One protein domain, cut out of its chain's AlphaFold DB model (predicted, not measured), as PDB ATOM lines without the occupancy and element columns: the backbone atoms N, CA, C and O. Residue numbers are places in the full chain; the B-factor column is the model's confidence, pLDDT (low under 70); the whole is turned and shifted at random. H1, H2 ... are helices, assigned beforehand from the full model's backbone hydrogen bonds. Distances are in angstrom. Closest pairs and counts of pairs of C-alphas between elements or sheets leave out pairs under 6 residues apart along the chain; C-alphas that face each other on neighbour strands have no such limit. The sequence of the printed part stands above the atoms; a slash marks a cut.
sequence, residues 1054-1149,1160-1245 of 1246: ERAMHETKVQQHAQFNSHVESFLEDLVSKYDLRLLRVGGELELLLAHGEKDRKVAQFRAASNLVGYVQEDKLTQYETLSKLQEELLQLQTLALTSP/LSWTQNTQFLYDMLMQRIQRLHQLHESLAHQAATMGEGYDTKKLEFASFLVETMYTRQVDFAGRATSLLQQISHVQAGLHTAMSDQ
ATOM      1  N   GLU A1054     107.602 173.929 226.995       71.44
ATOM      2  CA  GLU A1054     108.357 173.613 225.772       71.44
ATOM      3  C   GLU A1054     108.761 174.860 224.966       71.44
ATOM      4  O   GLU A1054     109.806 174.836 224.316       71.44
ATOM      5  N   ARG A1055     107.984 175.953 225.030       74.94
ATOM      6  CA  ARG A1055     108.336 177.234 224.393       74.94
ATOM      7  C   ARG A1055     109.419 177.978 225.174       74.94
ATOM      8  O   ARG A1055     110.412 178.359 224.564       74.94
ATOM      9  N   ALA A1056     109.309 178.089 226.498       75.38
ATOM     10  CA  ALA A1056     110.346 178.708 227.332       75.38
ATOM     11  C   ALA A1056     111.698 177.967 227.220       75.38
ATOM     12  O   ALA A1056     112.754 178.585 227.071       75.38
ATOM     13  N   MET A1057     111.667 176.629 227.176       71.56
ATOM     14  CA  MET A1057     112.846 175.776 226.943       71.56
ATOM     15  C   MET A1057     113.406 175.830 225.509       71.56
ATOM     16  O   MET A1057     114.479 175.275 225.250       71.56
ATOM     17  N   HIS A1058     112.689 176.450 224.568       72.44
ATOM     18  CA  HIS A1058     113.170 176.748 223.219       72.44
ATOM     19  C   HIS A1058     113.720 178.177 223.136       72.44
ATOM     20  O   HIS A1058     114.812 178.387 222.618       72.44
ATOM     21  N   GLU A1059     113.001 179.153 223.688       76.50
ATOM     22  CA  GLU A1059     113.386 180.565 223.704       76.50
ATOM     23  C   GLU A1059     114.726 180.787 224.420       76.50
ATOM     24  O   GLU A1059     115.630 181.396 223.851       76.50
ATOM     25  N   THR A1060     114.915 180.189 225.598       75.31
ATOM     26  CA  THR A1060     116.200 180.204 226.326       75.31
ATOM     27  C   THR A1060     117.365 179.659 225.493       75.31
ATOM     28  O   THR A1060     118.462 180.216 225.525       75.31
ATOM     29  N   LYS A1061     117.143 178.615 224.682       71.06
ATOM     30  CA  LYS A1061     118.168 178.064 223.774       71.06
ATOM     31  C   LYS A1061     118.450 178.980 222.587       71.06
ATOM     32  O   LYS A1061     119.603 179.091 222.183       71.06
ATOM     33  N   VAL A1062     117.431 179.648 222.044       75.69
ATOM     34  CA  VAL A1062     117.601 180.655 220.984       75.69
ATOM     35  C   VAL A1062     118.392 181.855 221.511       75.69
ATOM     36  O   VAL A1062     119.325 182.297 220.848       75.69
ATOM     37  N   GLN A1063     118.099 182.326 222.728       76.12
ATOM     38  CA  GLN A1063     118.852 183.402 223.382       76.12
ATOM     39  C   GLN A1063     120.324 183.010 223.618       76.12
ATOM     40  O   GLN A1063     121.216 183.779 223.264       76.12
ATOM     41  N   GLN A1064     120.599 181.796 224.116       70.56
ATOM     42  CA  GLN A1064     121.968 181.270 224.256       70.56
ATOM     43  C   GLN A1064     122.705 181.172 222.908       70.56
ATOM     44  O   GLN A1064     123.874 181.545 222.807       70.56
ATOM     45  N   HIS A1065     122.029 180.696 221.855       73.94
ATOM     46  CA  HIS A1065     122.603 180.571 220.509       73.94
ATOM     47  C   HIS A1065     122.914 181.946 219.889       73.94
ATOM     48  O   HIS A1065     123.980 182.129 219.298       73.94
ATOM     49  N   ALA A1066     122.048 182.941 220.107       77.50
ATOM     50  CA  ALA A1066     122.268 184.324 219.688       77.50
ATOM     51  C   ALA A1066     123.428 184.999 220.446       77.50
ATOM     52  O   ALA A1066     124.273 185.641 219.824       77.50
ATOM     53  N   GLN A1067     123.514 184.815 221.770       77.62
ATOM     54  CA  GLN A1067     124.625 185.324 222.589       77.62
ATOM     55  C   GLN A1067     125.972 184.725 222.159       77.62
ATOM     56  O   GLN A1067     126.944 185.463 221.993       77.62
ATOM     57  N   PHE A1068     126.018 183.410 221.914       79.38
ATOM     58  CA  PHE A1068     127.210 182.734 221.401       79.38
ATOM     59  C   PHE A1068     127.666 183.313 220.057       79.38
ATOM     60  O   PHE A1068     128.827 183.699 219.923       79.38
ATOM     61  N   ASN A1069     126.765 183.403 219.072       81.56
ATOM     62  CA  ASN A1069     127.143 183.907 217.755       81.56
ATOM     63  C   ASN A1069     127.558 185.383 217.816       81.56
ATOM     64  O   ASN A1069     128.593 185.706 217.261       81.56
ATOM     65  N   SER A1070     126.876 186.245 218.579       85.31
ATOM     66  CA  SER A1070     127.295 187.646 218.782       85.31
ATOM     67  C   SER A1070     128.748 187.776 219.278       85.31
ATOM     68  O   SER A1070     129.534 188.559 218.740       85.31
ATOM     69  N   HIS A1071     129.151 186.942 220.243       82.25
ATOM     70  CA  HIS A1071     130.525 186.920 220.752       82.25
ATOM     71  C   HIS A1071     131.543 186.413 219.709       82.25
ATOM     72  O   HIS A1071     132.626 186.984 219.575       82.25
ATOM     73  N   VAL A1072     131.194 185.385 218.924       84.50
ATOM     74  CA  VAL A1072     132.052 184.871 217.838       84.50
ATOM     75  C   VAL A1072     132.145 185.857 216.667       84.50
ATOM     76  O   VAL A1072     133.225 186.017 216.104       84.50
ATOM     77  N   GLU A1073     131.056 186.540 216.309       88.88
ATOM     78  CA  GLU A1073     131.021 187.548 215.242       88.88
ATOM     79  C   GLU A1073     131.936 188.724 215.608       88.88
ATOM     80  O   GLU A1073     132.863 189.018 214.857       88.88
ATOM     81  N   SER A1074     131.807 189.281 216.819       88.75
ATOM     82  CA  SER A1074     132.693 190.351 217.310       88.75
ATOM     83  C   SER A1074     134.177 189.944 217.362       88.75
ATOM     84  O   SER A1074     135.048 190.722 216.965       88.75
ATOM     85  N   PHE A1075     134.492 188.711 217.781       88.88
ATOM     86  CA  PHE A1075     135.868 188.193 217.769       88.88
ATOM     87  C   PHE A1075     136.438 188.057 216.345       88.88
ATOM     88  O   PHE A1075     137.600 188.391 216.097       88.88
ATOM     89  N   LEU A1076     135.633 187.577 215.391       90.00
ATOM     90  CA  LEU A1076     136.058 187.447 213.997       90.00
ATOM     91  C   LEU A1076     136.191 188.815 213.308       90.00
ATOM     92  O   LEU A1076     137.119 188.990 212.522       90.00
ATOM     93  N   GLU A1077     135.340 189.793 213.623       92.81
ATOM     94  CA  GLU A1077     135.446 191.176 213.129       92.81
ATOM     95  C   GLU A1077     136.737 191.867 213.598       92.81
ATOM     96  O   GLU A1077     137.446 192.475 212.787       92.81
ATOM     97  N   ASP A1078     137.097 191.725 214.878       91.88
ATOM     98  CA  ASP A1078     138.366 192.212 215.435       91.88
ATOM     99  C   ASP A1078     139.582 191.545 214.763       91.88
ATOM    100  O   ASP A1078     140.526 192.228 214.350       91.88
ATOM    101  N   LEU A1079     139.547 190.220 214.563       89.81
ATOM    102  CA  LEU A1079     140.602 189.516 213.830       89.81
ATOM    103  C   LEU A1079     140.705 189.969 212.369       89.81
ATOM    104  O   LEU A1079     141.811 190.266 211.916       89.81
ATOM    105  N   VAL A1080     139.597 190.053 211.626       93.06
ATOM    106  CA  VAL A1080     139.602 190.531 210.231       93.06
ATOM    107  C   VAL A1080     140.190 191.940 210.160       93.06
ATOM    108  O   VAL A1080     141.081 192.177 209.345       93.06
ATOM    109  N   SER A1081     139.790 192.835 211.065       92.62
ATOM    110  CA  SER A1081     140.315 194.204 211.153       92.62
ATOM    111  C   SER A1081     141.831 194.230 211.395       92.62
ATOM    112  O   SER A1081     142.564 194.965 210.731       92.62
ATOM    113  N   LYS A1082     142.339 193.375 212.293       89.56
ATOM    114  CA  LYS A1082     143.781 193.228 212.565       89.56
ATOM    115  C   LYS A1082     144.558 192.674 211.367       89.56
ATOM    116  O   LYS A1082     145.668 193.140 211.101       89.56
ATOM    117  N   TYR A1083     143.997 191.719 210.622       91.81
ATOM    118  CA  TYR A1083     144.629 191.198 209.404       91.81
ATOM    119  C   TYR A1083     144.555 192.184 208.225       91.81
ATOM    120  O   TYR A1083     145.522 192.267 207.472       91.81
ATOM    121  N   ASP A1084     143.498 192.993 208.097       93.25
ATOM    122  CA  ASP A1084     143.420 194.058 207.085       93.25
ATOM    123  C   ASP A1084     144.413 195.203 207.361       93.25
ATOM    124  O   ASP A1084     145.098 195.659 206.444       93.25
ATOM    125  N   LEU A1085     144.615 195.590 208.627       91.50
ATOM    126  CA  LEU A1085     145.688 196.524 209.004       91.50
ATOM    127  C   LEU A1085     147.091 195.965 208.702       91.50
ATOM    128  O   LEU A1085     147.978 196.714 208.284       91.50
ATOM    129  N   ARG A1086     147.307 194.650 208.862       89.88
ATOM    130  CA  ARG A1086     148.567 193.993 208.464       89.88
ATOM    131  C   ARG A1086     148.747 193.951 206.950       89.88
ATOM    132  O   ARG A1086     149.839 194.258 206.485       89.88
ATOM    133  N   LEU A1087     147.697 193.645 206.185       92.44
ATOM    134  CA  LEU A1087     147.722 193.685 204.719       92.44
ATOM    135  C   LEU A1087     148.114 195.072 204.194       92.44
ATOM    136  O   LEU A1087     148.980 195.167 203.326       92.44
ATOM    137  N   LEU A1088     147.541 196.141 204.759       92.06
ATOM    138  CA  LEU A1088     147.895 197.521 204.411       92.06
ATOM    139  C   LEU A1088     149.358 197.849 204.749       92.06
ATOM    140  O   LEU A1088     150.062 198.411 203.909       92.06
ATOM    141  N   ARG A1089     149.842 197.465 205.941       91.25
ATOM    142  CA  ARG A1089     151.243 197.691 206.343       91.25
ATOM    143  C   ARG A1089     152.219 196.959 205.413       91.25
ATOM    144  O   ARG A1089     153.130 197.581 204.877       91.25
ATOM    145  N   VAL A1090     152.006 195.662 205.192       90.38
ATOM    146  CA  VAL A1090     152.881 194.814 204.365       90.38
ATOM    147  C   VAL A1090     152.860 195.258 202.898       90.38
ATOM    148  O   VAL A1090     153.914 195.296 202.267       90.38
ATOM    149  N   GLY A1091     151.698 195.655 202.366       90.88
ATOM    150  CA  GLY A1091     151.577 196.220 201.019       90.88
ATOM    151  C   GLY A1091     152.366 197.522 200.852       90.88
ATOM    152  O   GLY A1091     153.202 197.621 199.957       90.88
ATOM    153  N   GLY A1092     152.184 198.487 201.761       90.06
ATOM    154  CA  GLY A1092     152.920 199.756 201.722       90.06
ATOM    155  C   GLY A1092     154.435 199.587 201.886       90.06
ATOM    156  O   GLY A1092     155.217 200.294 201.252       90.06
ATOM    157  N   GLU A1093     154.888 198.615 202.683       87.44
ATOM    158  CA  GLU A1093     156.315 198.288 202.763       87.44
ATOM    159  C   GLU A1093     156.859 197.632 201.489       87.44
ATOM    160  O   GLU A1093     157.979 197.945 201.088       87.44
ATOM    161  N   LEU A1094     156.079 196.772 200.827       87.62
ATOM    162  CA  LEU A1094     156.438 196.172 199.538       87.62
ATOM    163  C   LEU A1094     156.599 197.245 198.445       87.62
ATOM    164  O   LEU A1094     157.561 197.208 197.678       87.62
ATOM    165  N   GLU A1095     155.698 198.230 198.404       88.31
ATOM    166  CA  GLU A1095     155.785 199.387 197.502       88.31
ATOM    167  C   GLU A1095     157.018 200.253 197.802       88.31
ATOM    168  O   GLU A1095     157.768 200.612 196.890       88.31
ATOM    169  N   LEU A1096     157.294 200.532 199.083       85.56
ATOM    170  CA  LEU A1096     158.501 201.256 199.494       85.56
ATOM    171  C   LEU A1096     159.787 200.501 199.129       85.56
ATOM    172  O   LEU A1096     160.755 201.139 198.712       85.56
ATOM    173  N   LEU A1097     159.818 199.173 199.262       82.88
ATOM    174  CA  LEU A1097     160.964 198.335 198.890       82.88
ATOM    175  C   LEU A1097     161.208 198.329 197.378       82.88
ATOM    176  O   LEU A1097     162.359 198.465 196.955       82.88
ATOM    177  N   LEU A1098     160.146 198.258 196.569       81.62
ATOM    178  CA  LEU A1098     160.232 198.406 195.114       81.62
ATOM    179  C   LEU A1098     160.784 199.785 194.723       81.62
ATOM    180  O   LEU A1098     161.744 199.861 193.959       81.62
ATOM    181  N   ALA A1099     160.248 200.865 195.301       81.94
ATOM    182  CA  ALA A1099     160.661 202.235 194.988       81.94
ATOM    183  C   ALA A1099     162.092 202.588 195.451       81.94
ATOM    184  O   ALA A1099     162.760 203.415 194.831       81.94
ATOM    185  N   HIS A1100     162.586 201.987 196.541       68.94
ATOM    186  CA  HIS A1100     163.940 202.254 197.056       68.94
ATOM    187  C   HIS A1100     165.005 201.286 196.514       68.94
ATOM    188  O   HIS A1100     166.184 201.649 196.473       68.94
ATOM    189  N   GLY A1101     164.611 200.097 196.043       64.38
ATOM    190  CA  GLY A1101     165.510 199.095 195.454       64.38
ATOM    191  C   GLY A1101     166.192 199.528 194.150       64.38
ATOM    192  O   GLY A1101     167.183 198.920 193.744       64.38
ATOM    193  N   GLU A1102     165.728 200.608 193.515       66.31
ATOM    194  CA  GLU A1102     166.438 201.257 192.405       66.31
ATOM    195  C   GLU A1102     167.694 202.026 192.855       66.31
ATOM    196  O   GLU A1102     168.623 202.184 192.064       66.31
ATOM    197  N   LYS A1103     167.739 202.494 194.114       72.81
ATOM    198  CA  LYS A1103     168.812 203.352 194.651       72.81
ATOM    199  C   LYS A1103     169.847 202.578 195.463       72.81
ATOM    200  O   LYS A1103     171.034 202.689 195.176       72.81
ATOM    201  N   ASP A1104     169.412 201.787 196.447       78.88
ATOM    202  CA  ASP A1104     170.295 200.873 197.181       78.88
ATOM    203  C   ASP A1104     169.654 199.492 197.339       78.88
ATOM    204  O   ASP A1104     168.793 199.229 198.183       78.88
ATOM    205  N   ARG A1105     170.144 198.589 196.496       76.44
ATOM    206  CA  ARG A1105     169.745 197.187 196.420       76.44
ATOM    207  C   ARG A1105     170.064 196.385 197.677       76.44
ATOM    208  O   ARG A1105     169.238 195.583 198.107       76.44
ATOM    209  N   LYS A1106     171.236 196.594 198.284       78.00
ATOM    210  CA  LYS A1106     171.698 195.789 199.429       78.00
ATOM    211  C   LYS A1106     170.942 196.197 200.698       78.00
ATOM    212  O   LYS A1106     170.535 195.326 201.467       78.00
ATOM    213  N   VAL A1107     170.647 197.489 200.856       79.19
ATOM    214  CA  VAL A1107     169.771 198.000 201.926       79.19
ATOM    215  C   VAL A1107     168.325 197.522 201.745       79.19
ATOM    216  O   VAL A1107     167.713 197.077 202.718       79.19
ATOM    217  N   ALA A1108     167.785 197.525 200.519       79.06
ATOM    218  CA  ALA A1108     166.448 196.990 200.246       79.06
ATOM    219  C   ALA A1108     166.337 195.484 200.571       79.06
ATOM    220  O   ALA A1108     165.395 195.080 201.252       79.06
ATOM    221  N   GLN A1109     167.320 194.659 200.178       78.75
ATOM    222  CA  GLN A1109     167.362 193.233 200.544       78.75
ATOM    223  C   GLN A1109     167.382 193.015 202.061       78.75
ATOM    224  O   GLN A1109     166.633 192.184 202.576       78.75
ATOM    225  N   PHE A1110     168.227 193.760 202.782       81.00
ATOM    226  CA  PHE A1110     168.330 193.643 204.236       81.00
ATOM    227  C   PHE A1110     167.022 194.041 204.930       81.00
ATOM    228  O   PHE A1110     166.556 193.323 205.814       81.00
ATOM    229  N   ARG A1111     166.382 195.131 204.487       84.50
ATOM    230  CA  ARG A1111     165.082 195.575 205.006       84.50
ATOM    231  C   ARG A1111     163.977 194.550 204.734       84.50
ATOM    232  O   ARG A1111     163.256 194.201 205.660       84.50
ATOM    233  N   ALA A1112     163.887 194.005 203.519       84.62
ATOM    234  CA  ALA A1112     162.916 192.960 203.183       84.62
ATOM    235  C   ALA A1112     163.048 191.727 204.101       84.62
ATOM    236  O   ALA A1112     162.058 191.257 204.662       84.62
ATOM    237  N   ALA A1113     164.276 191.243 204.318       82.12
ATOM    238  CA  ALA A1113     164.542 190.110 205.206       82.12
ATOM    239  C   ALA A1113     164.279 190.432 206.693       82.12
ATOM    240  O   ALA A1113     163.693 189.616 207.404       82.12
ATOM    241  N   SER A1114     164.674 191.623 207.160       86.88
ATOM    242  CA  SER A1114     164.444 192.079 208.538       86.88
ATOM    243  C   SER A1114     162.954 192.198 208.851       86.88
ATOM    244  O   SER A1114     162.502 191.722 209.892       86.88
ATOM    245  N   ASN A1115     162.177 192.781 207.938       88.31
ATOM    246  CA  ASN A1115     160.739 192.959 208.107       88.31
ATOM    247  C   ASN A1115     160.024 191.603 208.150       88.31
ATOM    248  O   ASN A1115     159.212 191.379 209.044       88.31
ATOM    249  N   LEU A1116     160.393 190.660 207.272       85.44
ATOM    250  CA  LEU A1116     159.864 189.291 207.296       85.44
ATOM    251  C   LEU A1116     160.075 188.618 208.666       85.44
ATOM    252  O   LEU A1116     159.147 188.040 209.228       85.44
ATOM    253  N   VAL A1117     161.277 188.739 209.244       85.25
ATOM    254  CA  VAL A1117     161.589 188.204 210.582       85.25
ATOM    255  C   VAL A1117     160.831 188.946 211.692       85.25
ATOM    256  O   VAL A1117     160.403 188.308 212.653       85.25
ATOM    257  N   GLY A1118     160.618 190.258 211.555       87.19
ATOM    258  CA  GLY A1118     159.779 191.052 212.457       87.19
ATOM    259  C   GLY A1118     158.329 190.562 212.481       87.19
ATOM    260  O   GLY A1118     157.801 190.259 213.552       87.19
ATOM    261  N   TYR A1119     157.718 190.364 211.310       88.38
ATOM    262  CA  TYR A1119     156.347 189.855 211.200       88.38
ATOM    263  C   TYR A1119     156.179 188.455 211.810       88.38
ATOM    264  O   TYR A1119     155.198 188.220 212.513       88.38
ATOM    265  N   VAL A1120     157.159 187.551 211.654       83.81
ATOM    266  CA  VAL A1120     157.164 186.233 212.331       83.81
ATOM    267  C   VAL A1120     157.098 186.371 213.862       83.81
ATOM    268  O   VAL A1120     156.518 185.514 214.533       83.81
ATOM    269  N   GLN A1121     157.707 187.417 214.431       84.25
ATOM    270  CA  GLN A1121     157.729 187.664 215.876       84.25
ATOM    271  C   GLN A1121     156.452 188.363 216.365       84.25
ATOM    272  O   GLN A1121     155.880 187.918 217.362       84.25
ATOM    273  N   GLU A1122     155.959 189.381 215.647       86.12
ATOM    274  CA  GLU A1122     154.675 190.043 215.939       86.12
ATOM    275  C   GLU A1122     153.497 189.055 215.878       86.12
ATOM    276  O   GLU A1122     152.689 188.998 216.811       86.12
ATOM    277  N   ASP A1123     153.419 188.230 214.826       84.38
ATOM    278  CA  ASP A1123     152.409 187.170 214.696       84.38
ATOM    279  C   ASP A1123     152.463 186.214 215.882       84.38
ATOM    280  O   ASP A1123     151.449 185.969 216.533       84.38
ATOM    281  N   LYS A1124     153.658 185.705 216.203       83.31
ATOM    282  CA  LYS A1124     153.845 184.748 217.294       83.31
ATOM    283  C   LYS A1124     153.356 185.313 218.630       83.31
ATOM    284  O   LYS A1124     152.637 184.621 219.342       83.31
ATOM    285  N   LEU A1125     153.744 186.541 218.982       84.62
ATOM    286  CA  LEU A1125     153.357 187.159 220.255       84.62
ATOM    287  C   LEU A1125     151.842 187.392 220.332       84.62
ATOM    288  O   LEU A1125     151.202 186.941 221.278       84.62
ATOM    289  N   THR A1126     151.261 188.013 219.304       85.25
ATOM    290  CA  THR A1126     149.823 188.344 219.277       85.25
ATOM    291  C   THR A1126     148.910 187.112 219.233       85.25
ATOM    292  O   THR A1126     147.849 187.117 219.861       85.25
ATOM    293  N   GLN A1127     149.326 186.027 218.569       88.19
ATOM    294  CA  GLN A1127     148.603 184.747 218.570       88.19
ATOM    295  C   GLN A1127     148.676 184.033 219.930       88.19
ATOM    296  O   GLN A1127     147.692 183.429 220.352       88.19
ATOM    297  N   TYR A1128     149.805 184.106 220.650       86.75
ATOM    298  CA  TYR A1128     149.888 183.538 222.003       86.75
ATOM    299  C   TYR A1128     149.077 184.338 223.024       86.75
ATOM    300  O   TYR A1128     148.406 183.734 223.856       86.75
ATOM    301  N   GLU A1129     149.091 185.671 222.951       89.88
ATOM    302  CA  GLU A1129     148.320 186.534 223.854       89.88
ATOM    303  C   GLU A1129     146.805 186.290 223.730       89.88
ATOM    304  O   GLU A1129     146.109 186.124 224.732       89.88
ATOM    305  N   THR A1130     146.295 186.210 222.498       88.38
ATOM    306  CA  THR A1130     144.867 185.963 222.231       88.38
ATOM    307  C   THR A1130     144.437 184.540 222.593       88.38
ATOM    308  O   THR A1130     143.369 184.367 223.176       88.38
ATOM    309  N   LEU A1131     145.273 183.521 222.347       89.75
ATOM    310  CA  LEU A1131     145.005 182.162 222.836       89.75
ATOM    311  C   LEU A1131     145.071 182.055 224.369       89.75
ATOM    312  O   LEU A1131     144.304 181.278 224.931       89.75
ATOM    313  N   SER A1132     145.932 182.823 225.051       87.25
ATOM    314  CA  SER A1132     145.981 182.847 226.524       87.25
ATOM    315  C   SER A1132     144.672 183.375 227.106       87.25
ATOM    316  O   SER A1132     144.054 182.694 227.917       87.25
ATOM    317  N   LYS A1133     144.179 184.512 226.596       88.56
ATOM    318  CA  LYS A1133     142.915 185.130 227.033       88.56
ATOM    319  C   LYS A1133     141.722 184.172 226.910       88.56
ATOM    320  O   LYS A1133     141.045 183.923 227.903       88.56
ATOM    321  N   LEU A1134     141.542 183.530 225.751       87.00
ATOM    322  CA  LEU A1134     140.490 182.517 225.556       87.00
ATOM    323  C   LEU A1134     140.663 181.298 226.487       87.00
ATOM    324  O   LEU A1134     139.689 180.728 226.977       87.00
ATOM    325  N   GLN A1135     141.903 180.877 226.753       89.00
ATOM    326  CA  GLN A1135     142.192 179.760 227.656       89.00
ATOM    327  C   GLN A1135     141.929 180.115 229.133       89.00
ATOM    328  O   GLN A1135     141.512 179.245 229.902       89.00
ATOM    329  N   GLU A1136     142.148 181.374 229.519       90.12
ATOM    330  CA  GLU A1136     141.866 181.941 230.841       90.12
ATOM    331  C   GLU A1136     140.357 182.107 231.073       90.12
ATOM    332  O   GLU A1136     139.863 181.691 232.120       90.12
ATOM    333  N   GLU A1137     139.607 182.618 230.093       86.19
ATOM    334  CA  GLU A1137     138.136 182.689 230.115       86.19
ATOM    335  C   GLU A1137     137.508 181.295 230.264       86.19
ATOM    336  O   GLU A1137     136.670 181.068 231.140       86.19
ATOM    337  N   LEU A1138     137.970 180.323 229.468       85.00
ATOM    338  CA  LEU A1138     137.541 178.926 229.564       85.00
ATOM    339  C   LEU A1138     137.838 178.329 230.950       85.00
ATOM    340  O   LEU A1138     137.002 177.607 231.495       85.00
ATOM    341  N   LEU A1139     138.995 178.644 231.543       83.50
ATOM    342  CA  LEU A1139     139.345 178.219 232.902       83.50
ATOM    343  C   LEU A1139     138.443 178.859 233.965       83.50
ATOM    344  O   LEU A1139     137.981 178.146 234.854       83.50
ATOM    345  N   GLN A1140     138.154 180.159 233.869       83.75
ATOM    346  CA  GLN A1140     137.233 180.856 234.779       83.75
ATOM    347  C   GLN A1140     135.822 180.252 234.716       83.75
ATOM    348  O   GLN A1140     135.212 179.960 235.742       83.75
ATOM    349  N   LEU A1141     135.314 179.983 233.513       79.19
ATOM    350  CA  LEU A1141     134.011 179.345 233.322       79.19
ATOM    351  C   LEU A1141     133.986 177.908 233.866       79.19
ATOM    352  O   LEU A1141     133.010 177.503 234.497       79.19
ATOM    353  N   GLN A1142     135.066 177.139 233.691       79.50
ATOM    354  CA  GLN A1142     135.170 175.799 234.270       79.50
ATOM    355  C   GLN A1142     135.265 175.814 235.803       79.50
ATOM    356  O   GLN A1142     134.672 174.943 236.440       79.50
ATOM    357  N   THR A1143     135.943 176.788 236.426       80.50
ATOM    358  CA  THR A1143     135.954 176.897 237.897       80.50
ATOM    359  C   THR A1143     134.589 177.305 238.446       80.50
ATOM    360  O   THR A1143     134.150 176.711 239.429       80.50
ATOM    361  N   LEU A1144     133.866 178.213 237.780       74.44
ATOM    362  CA  LEU A1144     132.475 178.532 238.124       74.44
ATOM    363  C   LEU A1144     131.574 177.289 238.029       74.44
ATOM    364  O   LEU A1144     130.863 176.976 238.985       74.44
ATOM    365  N   ALA A1145     131.667 176.519 236.938       67.56
ATOM    366  CA  ALA A1145     130.899 175.283 236.771       67.56
ATOM    367  C   ALA A1145     131.188 174.260 237.888       67.56
ATOM    368  O   ALA A1145     130.260 173.656 238.425       67.56
ATOM    369  N   LEU A1146     132.451 174.126 238.310       66.38
ATOM    370  CA  LEU A1146     132.859 173.257 239.424       66.38
ATOM    371  C   LEU A1146     132.353 173.715 240.806       66.38
ATOM    372  O   LEU A1146     132.340 172.903 241.729       66.38
ATOM    373  N   THR A1147     131.934 174.976 240.964       64.69
ATOM    374  CA  THR A1147     131.284 175.465 242.200       64.69
ATOM    375  C   THR A1147     129.763 175.282 242.220       64.69
ATOM    376  O   THR A1147     129.146 175.440 243.273       64.69
ATOM    377  N   SER A1148     129.149 174.915 241.090       51.12
ATOM    378  CA  SER A1148     127.715 174.608 241.008       51.12
ATOM    379  C   SER A1148     127.406 173.172 241.485       51.12
ATOM    380  O   SER A1148     128.268 172.291 241.399       51.12
ATOM    381  N   PRO A1149     126.205 172.896 242.035       45.22
ATOM    382  CA  PRO A1149     125.847 171.552 242.484       45.22
ATOM    383  C   PRO A1149     125.732 170.574 241.297       45.22
ATOM    384  O   PRO A1149     125.301 170.976 240.219       45.22
ATOM    385  N   LEU A1160     126.883 173.688 218.967       66.75
ATOM    386  CA  LEU A1160     126.264 174.949 218.552       66.75
ATOM    387  C   LEU A1160     126.714 175.290 217.124       66.75
ATOM    388  O   LEU A1160     127.909 175.432 216.854       66.75
ATOM    389  N   SER A1161     125.752 175.373 216.203       72.12
ATOM    390  CA  SER A1161     125.994 175.669 214.791       72.12
ATOM    391  C   SER A1161     126.307 177.148 214.571       72.12
ATOM    392  O   SER A1161     125.636 178.019 215.124       72.12
ATOM    393  N   TRP A1162     127.287 177.420 213.714       80.06
ATOM    394  CA  TRP A1162     127.608 178.764 213.238       80.06
ATOM    395  C   TRP A1162     126.430 179.359 212.448       80.06
ATOM    396  O   TRP A1162     125.773 178.660 211.672       80.06
ATOM    397  N   THR A1163     126.155 180.647 212.650       84.75
ATOM    398  CA  THR A1163     125.323 181.462 211.750       84.75
ATOM    399  C   THR A1163     125.951 181.576 210.357       84.75
ATOM    400  O   THR A1163     127.157 181.425 210.161       84.75
ATOM    401  N   GLN A1164     125.141 181.950 209.363       87.25
ATOM    402  CA  GLN A1164     125.662 182.303 208.040       87.25
ATOM    403  C   GLN A1164     126.614 183.522 208.095       87.25
ATOM    404  O   GLN A1164     127.507 183.629 207.256       87.25
ATOM    405  N   ASN A1165     126.466 184.404 209.097       87.88
ATOM    406  CA  ASN A1165     127.347 185.556 209.305       87.88
ATOM    407  C   ASN A1165     128.702 185.163 209.927       87.88
ATOM    408  O   ASN A1165     129.734 185.483 209.344       87.88
ATOM    409  N   THR A1166     128.735 184.387 211.023       85.56
ATOM    410  CA  THR A1166     130.001 183.831 211.564       85.56
ATOM    411  C   THR A1166     130.781 183.056 210.502       85.56
ATOM    412  O   THR A1166     131.991 183.242 210.379       85.56
ATOM    413  N   GLN A1167     130.105 182.234 209.688       88.44
ATOM    414  CA  GLN A1167     130.760 181.509 208.598       88.44
ATOM    415  C   GLN A1167     131.337 182.460 207.531       88.44
ATOM    416  O   GLN A1167     132.483 182.284 207.120       88.44
ATOM    417  N   PHE A1168     130.601 183.501 207.127       92.12
ATOM    418  CA  PHE A1168     131.097 184.517 206.191       92.12
ATOM    419  C   PHE A1168     132.310 185.291 206.739       92.12
ATOM    420  O   PHE A1168     133.285 185.503 206.014       92.12
ATOM    421  N   LEU A1169     132.290 185.673 208.021       91.31
ATOM    422  CA  LEU A1169     133.414 186.337 208.689       91.31
ATOM    423  C   LEU A1169     134.650 185.423 208.769       91.31
ATOM    424  O   LEU A1169     135.769 185.880 208.528       91.31
ATOM    425  N   TYR A1170     134.460 184.127 209.035       91.19
ATOM    426  CA  TYR A1170     135.537 183.132 209.036       91.19
ATOM    427  C   TYR A1170     136.143 182.933 207.636       91.19
ATOM    428  O   TYR A1170     137.365 182.996 207.474       91.19
ATOM    429  N   ASP A1171     135.312 182.776 206.602       92.56
ATOM    430  CA  ASP A1171     135.775 182.670 205.211       92.56
ATOM    431  C   ASP A1171     136.500 183.952 204.759       92.56
ATOM    432  O   ASP A1171     137.508 183.890 204.049       92.56
ATOM    433  N   MET A1172     136.043 185.124 205.211       93.44
ATOM    434  CA  MET A1172     136.720 186.400 204.981       93.44
ATOM    435  C   MET A1172     138.094 186.461 205.665       93.44
ATOM    436  O   MET A1172     139.067 186.865 205.019       93.44
ATOM    437  N   LEU A1173     138.204 186.034 206.928       93.88
ATOM    438  CA  LEU A1173     139.473 185.944 207.659       93.88
ATOM    439  C   LEU A1173     140.468 185.026 206.933       93.88
ATOM    440  O   LEU A1173     141.614 185.416 206.699       93.88
ATOM    441  N   MET A1174     140.017 183.850 206.491       93.88
ATOM    442  CA  MET A1174     140.836 182.904 205.730       93.88
ATOM    443  C   MET A1174     141.313 183.489 204.390       93.88
ATOM    444  O   MET A1174     142.480 183.322 204.027       93.88
ATOM    445  N   GLN A1175     140.469 184.256 203.688       94.69
ATOM    446  CA  GLN A1175     140.883 184.998 202.489       94.69
ATOM    447  C   GLN A1175     141.929 186.085 202.789       94.69
ATOM    448  O   GLN A1175     142.820 186.308 201.967       94.69
ATOM    449  N   ARG A1176     141.859 186.768 203.943       93.44
ATOM    450  CA  ARG A1176     142.881 187.758 204.336       93.44
ATOM    451  C   ARG A1176     144.216 187.100 204.670       93.44
ATOM    452  O   ARG A1176     145.240 187.551 204.162       93.44
ATOM    453  N   ILE A1177     144.196 185.998 205.418       93.31
ATOM    454  CA  ILE A1177     145.375 185.164 205.707       93.31
ATOM    455  C   ILE A1177     146.038 184.691 204.398       93.31
ATOM    456  O   ILE A1177     147.251 184.817 204.234       93.31
ATOM    457  N   GLN A1178     145.253 184.238 203.411       94.00
ATOM    458  CA  GLN A1178     145.783 183.813 202.109       94.00
ATOM    459  C   GLN A1178     146.392 184.967 201.287       94.00
ATOM    460  O   GLN A1178     147.438 184.784 200.665       94.00
ATOM    461  N   ARG A1179     145.793 186.167 201.300       93.38
ATOM    462  CA  ARG A1179     146.386 187.361 200.659       93.38
ATOM    463  C   ARG A1179     147.673 187.809 201.355       93.38
ATOM    464  O   ARG A1179     148.620 188.213 200.687       93.38
ATOM    465  N   LEU A1180     147.727 187.720 202.684       93.38
ATOM    466  CA  LEU A1180     148.895 188.119 203.469       93.38
ATOM    467  C   LEU A1180     150.080 187.185 203.195       93.38
ATOM    468  O   LEU A1180     151.201 187.648 203.009       93.38
ATOM    469  N   HIS A1181     149.810 185.883 203.067       94.12
ATOM    470  CA  HIS A1181     150.774 184.889 202.597       94.12
ATOM    471  C   HIS A1181     151.347 185.244 201.212       94.12
ATOM    472  O   HIS A1181     152.566 185.307 201.081       94.12
ATOM    473  N   GLN A1182     150.509 185.595 200.228       94.00
ATOM    474  CA  GLN A1182     150.961 186.014 198.886       94.00
ATOM    475  C   GLN A1182     151.839 187.280 198.909       94.00
ATOM    476  O   GLN A1182     152.846 187.358 198.199       94.00
ATOM    477  N   LEU A1183     151.511 188.273 199.747       92.25
ATOM    478  CA  LEU A1183     152.372 189.447 199.926       92.25
ATOM    479  C   LEU A1183     153.716 189.064 200.560       92.25
ATOM    480  O   LEU A1183     154.763 189.495 200.074       92.25
ATOM    481  N   HIS A1184     153.715 188.206 201.582       92.44
ATOM    482  CA  HIS A1184     154.940 187.699 202.197       92.44
ATOM    483  C   HIS A1184     155.801 186.872 201.219       92.44
ATOM    484  O   HIS A1184     157.021 187.033 201.213       92.44
ATOM    485  N   GLU A1185     155.204 186.059 200.335       92.75
ATOM    486  CA  GLU A1185     155.925 185.370 199.251       92.75
ATOM    487  C   GLU A1185     156.624 186.367 198.316       92.75
ATOM    488  O   GLU A1185     157.781 186.162 197.941       92.75
ATOM    489  N   SER A1186     155.960 187.474 197.963       90.31
ATOM    490  CA  SER A1186     156.554 188.513 197.109       90.31
ATOM    491  C   SER A1186     157.708 189.260 197.801       90.31
ATOM    492  O   SER A1186     158.734 189.527 197.172       90.31
ATOM    493  N   LEU A1187     157.605 189.493 199.115       87.69
ATOM    494  CA  LEU A1187     158.675 190.013 199.977       87.69
ATOM    495  C   LEU A1187     159.888 189.066 200.016       87.69
ATOM    496  O   LEU A1187     161.027 189.506 199.853       87.69
ATOM    497  N   ALA A1188     159.649 187.758 200.162       88.31
ATOM    498  CA  ALA A1188     160.686 186.725 200.112       88.31
ATOM    499  C   ALA A1188     161.395 186.679 198.742       88.31
ATOM    500  O   ALA A1188     162.624 186.591 198.677       88.31
ATOM    501  N   HIS A1189     160.643 186.823 197.644       87.06
ATOM    502  CA  HIS A1189     161.208 186.935 196.298       87.06
ATOM    503  C   HIS A1189     162.060 188.201 196.128       87.06
ATOM    504  O   HIS A1189     163.156 188.115 195.572       87.06
ATOM    505  N   GLN A1190     161.631 189.364 196.633       82.50
ATOM    506  CA  GLN A1190     162.435 190.595 196.584       82.50
ATOM    507  C   GLN A1190     163.737 190.471 197.390       82.50
ATOM    508  O   GLN A1190     164.807 190.823 196.886       82.50
ATOM    509  N   ALA A1191     163.678 189.891 198.594       80.56
ATOM    510  CA  ALA A1191     164.856 189.640 199.423       80.56
ATOM    511  C   ALA A1191     165.912 188.771 198.704       80.56
ATOM    512  O   ALA A1191     167.111 189.027 198.832       80.56
ATOM    513  N   ALA A1192     165.491 187.786 197.903       82.50
ATOM    514  CA  ALA A1192     166.395 186.895 197.167       82.50
ATOM    515  C   ALA A1192     166.866 187.417 195.792       82.50
ATOM    516  O   ALA A1192     167.929 187.009 195.324       82.50
ATOM    517  N   THR A1193     166.096 188.293 195.132       77.38
ATOM    518  CA  THR A1193     166.340 188.711 193.731       77.38
ATOM    519  C   THR A1193     167.120 190.013 193.575       77.38
ATOM    520  O   THR A1193     167.844 190.158 192.592       77.38
ATOM    521  N   MET A1194     167.007 190.954 194.514       68.00
ATOM    522  CA  MET A1194     167.530 192.324 194.373       68.00
ATOM    523  C   MET A1194     169.074 192.446 194.443       68.00
ATOM    524  O   MET A1194     169.582 193.549 194.603       68.00
ATOM    525  N   GLY A1195     169.845 191.358 194.336       63.84
ATOM    526  CA  GLY A1195     171.303 191.336 194.537       63.84
ATOM    527  C   GLY A1195     172.150 191.192 193.263       63.84
ATOM    528  O   GLY A1195     171.654 191.204 192.137       63.84
ATOM    529  N   GLU A1196     173.463 191.008 193.443       58.25
ATOM    530  CA  GLU A1196     174.391 190.597 192.373       58.25
ATOM    531  C   GLU A1196     174.254 189.086 192.109       58.25
ATOM    532  O   GLU A1196     175.117 188.284 192.458       58.25
ATOM    533  N   GLY A1197     173.122 188.706 191.513       63.59
ATOM    534  CA  GLY A1197     172.740 187.317 191.258       63.59
ATOM    535  C   GLY A1197     171.615 186.817 192.170       63.59
ATOM    536  O   GLY A1197     171.342 187.372 193.232       63.59
ATOM    537  N   TYR A1198     170.948 185.756 191.715       74.44
ATOM    538  CA  TYR A1198     169.808 185.127 192.383       74.44
ATOM    539  C   TYR A1198     170.290 184.075 193.388       74.44
ATOM    540  O   TYR A1198     170.848 183.049 192.997       74.44
ATOM    541  N   ASP A1199     170.088 184.327 194.682       77.00
ATOM    542  CA  ASP A1199     170.523 183.419 195.750       77.00
ATOM    543  C   ASP A1199     169.395 182.450 196.135       77.00
ATOM    544  O   ASP A1199     168.495 182.788 196.911       77.00
ATOM    545  N   THR A1200     169.449 181.231 195.586       79.19
ATOM    546  CA  THR A1200     168.412 180.207 195.806       79.19
ATOM    547  C   THR A1200     168.258 179.853 197.282       79.19
ATOM    548  O   THR A1200     167.136 179.699 197.750       79.19
ATOM    549  N   LYS A1201     169.356 179.810 198.047       81.62
ATOM    550  CA  LYS A1201     169.347 179.422 199.466       81.62
ATOM    551  C   LYS A1201     168.690 180.485 200.339       81.62
ATOM    552  O   LYS A1201     168.008 180.151 201.307       81.62
ATOM    553  N   LYS A1202     168.859 181.769 199.993       79.25
ATOM    554  CA  LYS A1202     168.105 182.854 200.637       79.25
ATOM    555  C   LYS A1202     166.611 182.760 200.323       79.25
ATOM    556  O   LYS A1202     165.814 182.971 201.235       79.25
ATOM    557  N   LEU A1203     166.229 182.404 199.091       83.38
ATOM    558  CA  LEU A1203     164.816 182.200 198.754       83.38
ATOM    559  C   LEU A1203     164.221 180.983 199.471       83.38
ATOM    560  O   LEU A1203     163.148 181.105 200.042       83.38
ATOM    561  N   GLU A1204     164.919 179.846 199.498       84.94
ATOM    562  CA  GLU A1204     164.511 178.633 200.224       84.94
ATOM    563  C   GLU A1204     164.232 178.944 201.707       84.94
ATOM    564  O   GLU A1204     163.173 178.599 202.232       84.94
ATOM    565  N   PHE A1205     165.139 179.672 202.368       86.94
ATOM    566  CA  PHE A1205     164.979 180.077 203.768       86.94
ATOM    567  C   PHE A1205     163.836 181.085 203.983       86.94
ATOM    568  O   PHE A1205     163.058 180.945 204.928       86.94
ATOM    569  N   ALA A1206     163.703 182.086 203.106       85.75
ATOM    570  CA  ALA A1206     162.628 183.073 203.198       85.75
ATOM    571  C   ALA A1206     161.251 182.447 202.910       85.75
ATOM    572  O   ALA A1206     160.309 182.682 203.660       85.75
ATOM    573  N   SER A1207     161.141 181.584 201.898       88.12
ATOM    574  CA  SER A1207     159.921 180.835 201.571       88.12
ATOM    575  C   SER A1207     159.493 179.930 202.729       88.12
ATOM    576  O   SER A1207     158.321 179.917 203.096       88.12
ATOM    577  N   PHE A1208     160.442 179.240 203.374       91.06
ATOM    578  CA  PHE A1208     160.172 178.448 204.577       91.06
ATOM    579  C   PHE A1208     159.648 179.307 205.743       91.06
ATOM    580  O   PHE A1208     158.705 178.911 206.433       91.06
ATOM    581  N   LEU A1209     160.194 180.511 205.958       88.88
ATOM    582  CA  LEU A1209     159.640 181.449 206.943       88.88
ATOM    583  C   LEU A1209     158.185 181.812 206.607       88.88
ATOM    584  O   LEU A1209     157.323 181.695 207.474       88.88
ATOM    585  N   VAL A1210     157.888 182.157 205.353       91.38
ATOM    586  CA  VAL A1210     156.530 182.505 204.894       91.38
ATOM    587  C   VAL A1210     155.532 181.353 205.065       91.38
ATOM    588  O   VAL A1210     154.415 181.566 205.543       91.38
ATOM    589  N   GLU A1211     155.926 180.124 204.741       92.12
ATOM    590  CA  GLU A1211     155.082 178.936 204.900       92.12
ATOM    591  C   GLU A1211     154.862 178.584 206.387       92.12
ATOM    592  O   GLU A1211     153.745 178.256 206.802       92.12
ATOM    593  N   THR A1212     155.884 178.752 207.239       88.69
ATOM    594  CA  THR A1212     155.727 178.599 208.702       88.69
ATOM    595  C   THR A1212     154.920 179.721 209.367       88.69
ATOM    596  O   THR A1212     154.379 179.501 210.452       88.69
ATOM    597  N   MET A1213     154.783 180.899 208.746       90.00
ATOM    598  CA  MET A1213     153.812 181.918 209.170       90.00
ATOM    599  C   MET A1213     152.391 181.508 208.793       90.00
ATOM    600  O   MET A1213     151.531 181.437 209.667       90.00
ATOM    601  N   TYR A1214     152.151 181.194 207.516       92.94
ATOM    602  CA  TYR A1214     150.822 180.842 207.010       92.94
ATOM    603  C   TYR A1214     150.221 179.646 207.761       92.94
ATOM    604  O   TYR A1214     149.104 179.730 208.270       92.94
ATOM    605  N   THR A1215     150.996 178.571 207.938       90.69
ATOM    606  CA  THR A1215     150.562 177.403 208.724       90.69
ATOM    607  C   THR A1215     150.181 177.770 210.159       90.69
ATOM    608  O   THR A1215     149.147 177.311 210.629       90.69
ATOM    609  N   ARG A1216     150.931 178.654 210.839       89.50
ATOM    610  CA  ARG A1216     150.574 179.147 212.186       89.50
ATOM    611  C   ARG A1216     149.319 180.015 212.201       89.50
ATOM    612  O   ARG A1216     148.531 179.879 213.126       89.50
ATOM    613  N   GLN A1217     149.126 180.884 211.207       91.50
ATOM    614  CA  GLN A1217     147.933 181.733 211.098       91.50
ATOM    615  C   GLN A1217     146.658 180.882 210.924       91.50
ATOM    616  O   GLN A1217     145.648 181.149 211.576       91.50
ATOM    617  N   VAL A1218     146.728 179.809 210.126       91.25
ATOM    618  CA  VAL A1218     145.633 178.835 209.956       91.25
ATOM    619  C   VAL A1218     145.420 177.991 211.223       91.25
ATOM    620  O   VAL A1218     144.288 177.877 211.698       91.25
ATOM    621  N   ASP A1219     146.491 177.461 211.826       90.50
ATOM    622  CA  ASP A1219     146.432 176.724 213.100       90.50
ATOM    623  C   ASP A1219     145.821 177.571 214.226       90.50
ATOM    624  O   ASP A1219     145.042 177.070 215.037       90.50
ATOM    625  N   PHE A1220     146.168 178.858 214.283       93.00
ATOM    626  CA  PHE A1220     145.628 179.821 215.235       93.00
ATOM    627  C   PHE A1220     144.114 179.989 215.064       93.00
ATOM    628  O   PHE A1220     143.384 179.836 216.043       93.00
ATOM    629  N   ALA A1221     143.635 180.230 213.838       88.25
ATOM    630  CA  ALA A1221     142.207 180.397 213.559       88.25
ATOM    631  C   ALA A1221     141.390 179.149 213.955       88.25
ATOM    632  O   ALA A1221     140.355 179.262 214.621       88.25
ATOM    633  N   GLY A1222     141.888 177.949 213.630       86.81
ATOM    634  CA  GLY A1222     141.251 176.683 214.017       86.81
ATOM    635  C   GLY A1222     141.250 176.426 215.532       86.81
ATOM    636  O   GLY A1222     140.269 175.929 216.084       86.81
ATOM    637  N   ARG A1223     142.325 176.797 216.242       89.06
ATOM    638  CA  ARG A1223     142.401 176.662 217.710       89.06
ATOM    639  C   ARG A1223     141.496 177.665 218.425       89.06
ATOM    640  O   ARG A1223     140.788 177.271 219.346       89.06
ATOM    641  N   ALA A1224     141.484 178.926 217.994       87.44
ATOM    642  CA  ALA A1224     140.655 179.971 218.588       87.44
ATOM    643  C   ALA A1224     139.155 179.656 218.449       87.44
ATOM    644  O   ALA A1224     138.427 179.683 219.439       87.44
ATOM    645  N   THR A1225     138.706 179.249 217.256       82.75
ATOM    646  CA  THR A1225     137.312 178.816 217.039       82.75
ATOM    647  C   THR A1225     136.941 177.576 217.862       82.75
ATOM    648  O   THR A1225     135.838 177.514 218.403       82.75
ATOM    649  N   SER A1226     137.862 176.621 218.045       85.12
ATOM    650  CA  SER A1226     137.632 175.458 218.914       85.12
ATOM    651  C   SER A1226     137.536 175.820 220.405       85.12
ATOM    652  O   SER A1226     136.724 175.230 221.120       85.12
ATOM    653  N   LEU A1227     138.315 176.798 220.883       85.19
ATOM    654  CA  LEU A1227     138.218 177.304 222.260       85.19
ATOM    655  C   LEU A1227     136.900 178.055 222.492       85.19
ATOM    656  O   LEU A1227     136.223 177.774 223.476       85.19
ATOM    657  N   LEU A1228     136.483 178.923 221.563       83.88
ATOM    658  CA  LEU A1228     135.189 179.621 221.620       83.88
ATOM    659  C   LEU A1228     134.003 178.643 221.652       83.88
ATOM    660  O   LEU A1228     133.061 178.814 222.429       83.88
ATOM    661  N   GLN A1229     134.070 177.558 220.875       82.50
ATOM    662  CA  GLN A1229     133.059 176.503 220.925       82.50
ATOM    663  C   GLN A1229     133.031 175.806 222.300       82.50
ATOM    664  O   GLN A1229     131.953 175.558 222.838       82.50
ATOM    665  N   GLN A1230     134.185 175.550 222.927       82.88
ATOM    666  CA  GLN A1230     134.247 174.982 224.282       82.88
ATOM    667  C   GLN A1230     133.735 175.955 225.358       82.88
ATOM    668  O   GLN A1230     132.975 175.533 226.229       82.88
ATOM    669  N   ILE A1231     134.084 177.244 225.270       82.31
ATOM    670  CA  ILE A1231     133.566 178.331 226.123       82.31
ATOM    671  C   ILE A1231     132.032 178.324 226.120       82.31
ATOM    672  O   ILE A1231     131.413 178.228 227.182       82.31
ATOM    673  N   SER A1232     131.419 178.320 224.933       76.38
ATOM    674  CA  SER A1232     129.958 178.348 224.790       76.38
ATOM    675  C   SER A1232     129.257 177.099 225.341       76.38
ATOM    676  O   SER A1232     128.212 177.209 225.983       76.38
ATOM    677  N   HIS A1233     129.856 175.911 225.187       76.75
ATOM    678  CA  HIS A1233     129.333 174.680 225.786       76.75
ATOM    679  C   HIS A1233     129.359 174.720 227.326       76.75
ATOM    680  O   HIS A1233     128.432 174.211 227.959       76.75
ATOM    681  N   VAL A1234     130.373 175.344 227.940       75.75
ATOM    682  CA  VAL A1234     130.436 175.527 229.404       75.75
ATOM    683  C   VAL A1234     129.445 176.603 229.873       75.75
ATOM    684  O   VAL A1234     128.747 176.387 230.863       75.75
ATOM    685  N   GLN A1235     129.314 177.718 229.144       74.19
ATOM    686  CA  GLN A1235     128.333 178.778 229.431       74.19
ATOM    687  C   GLN A1235     126.883 178.274 229.365       74.19
ATOM    688  O   GLN A1235     126.092 178.572 230.260       74.19
ATOM    689  N   ALA A1236     126.534 177.472 228.353       68.44
ATOM    690  CA  ALA A1236     125.202 176.878 228.233       68.44
ATOM    691  C   ALA A1236     124.876 175.960 229.427       68.44
ATOM    692  O   ALA A1236     123.791 176.062 230.004       68.44
ATOM    693  N   GLY A1237     125.838 175.126 229.848       67.06
ATOM    694  CA  GLY A1237     125.709 174.272 231.033       67.06
ATOM    695  C   GLY A1237     125.513 175.070 232.328       67.06
ATOM    696  O   GLY A1237     124.609 174.760 233.110       67.06
ATOM    697  N   LEU A1238     126.298 176.136 232.519       66.62
ATOM    698  CA  LEU A1238     126.156 177.078 233.637       66.62
ATOM    699  C   LEU A1238     124.764 177.720 233.679       66.62
ATOM    700  O   LEU A1238     124.118 177.697 234.725       66.62
ATOM    701  N   HIS A1239     124.264 178.230 232.550       63.91
ATOM    702  CA  HIS A1239     122.929 178.831 232.494       63.91
ATOM    703  C   HIS A1239     121.818 177.833 232.844       63.91
ATOM    704  O   HIS A1239     120.901 178.197 233.580       63.91
ATOM    705  N   THR A1240     121.900 176.574 232.395       61.72
ATOM    706  CA  THR A1240     120.936 175.547 232.834       61.72
ATOM    707  C   THR A1240     121.038 175.248 234.330       61.72
ATOM    708  O   THR A1240     120.012 175.176 234.998       61.72
ATOM    709  N   ALA A1241     122.248 175.168 234.895       57.38
ATOM    710  CA  ALA A1241     122.441 174.918 236.326       57.38
ATOM    711  C   ALA A1241     121.948 176.072 237.225       57.38
ATOM    712  O   ALA A1241     121.589 175.838 238.379       57.38
ATOM    713  N   MET A1242     121.915 177.305 236.708       54.69
ATOM    714  CA  MET A1242     121.324 178.461 237.394       54.69
ATOM    715  C   MET A1242     119.801 178.547 237.212       54.69
ATOM    716  O   MET A1242     119.115 178.970 238.136       54.69
ATOM    717  N   SER A1243     119.265 178.123 236.061       49.81
ATOM    718  CA  SER A1243     117.818 178.134 235.790       49.81
ATOM    719  C   SER A1243     117.040 177.005 236.482       49.81
ATOM    720  O   SER A1243     115.829 177.132 236.633       49.81
ATOM    721  N   ASP A1244     117.709 175.923 236.893       42.03
ATOM    722  CA  ASP A1244     117.116 174.798 237.640       42.03
ATOM    723  C   ASP A1244     117.095 175.023 239.177       42.03
ATOM    724  O   ASP A1244     116.797 174.094 239.937       42.03
ATOM    725  N   GLN A1245     117.407 176.231 239.672       34.16
ATOM    726  CA  GLN A1245     117.205 176.577 241.088       34.16
ATOM    727  C   GLN A1245     115.754 177.048 241.346       34.16
ATOM    728  O   GLN A1245     115.293 177.947 240.644       34.16
TER     729      GLN A1245
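What this domain is: This is residues 1054 to 1149 and 1160 to 1245 of the 1246 residues of the protein "Aste57867_20686 protein" of Aphanomyces stellatus (UniProt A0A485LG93). Four long helices lie side by side in a rod, an up-and-down bundle of two helical hairpins, H1 with H2 and H3 with H4. At one end residues 1054 to 1059 of H1 stick out. The printed part, 182 residues with four named helices and no named strand, is all helix and loose, with a radius of gyration of the C-alphas of 22.0 A and spans of 76 by 30 by 20 A.

How they stand to each other: H1, residues 1054 to 1100, touches H2, residues 1105 to 1147, with residues 1097 to 1100 alone; the closest C-alphas, of Leu 1097 and Ala 1108, are 5.8 A apart. H1 and H3, residues 1164 to 1193, touch, running the same way at a shallow tilt of 18 degrees; their closest C-alphas, of Val 1080 and Leu 1173, are 5.3 A apart. H2 and H4, residues 1200 to 1243, touch at Leu 1138 and Ile 1231, their closest C-alphas, 5.3 A apart. Every O i to N i+4 pair is within hydrogen-bond range in H2 and H3, 42 of 43 in H1 and 39 of 40 in H4.

Where its parts are: H1 begins at C-alpha 1054 (108.357, 173.613, 225.772) and measures 68.8 A, H2 63.6 A, H3 43.6 A; H4, 64.5 A, ends at C-alpha 1243 (117.818, 178.134, 235.790).

The domain as a whole: Residues 1150 to 1159 are cut out, a gap of 24.2 A between C-alphas 1149 and 1160. The pLDDT is under 70 in 23 residues, among them 1236 to 1245.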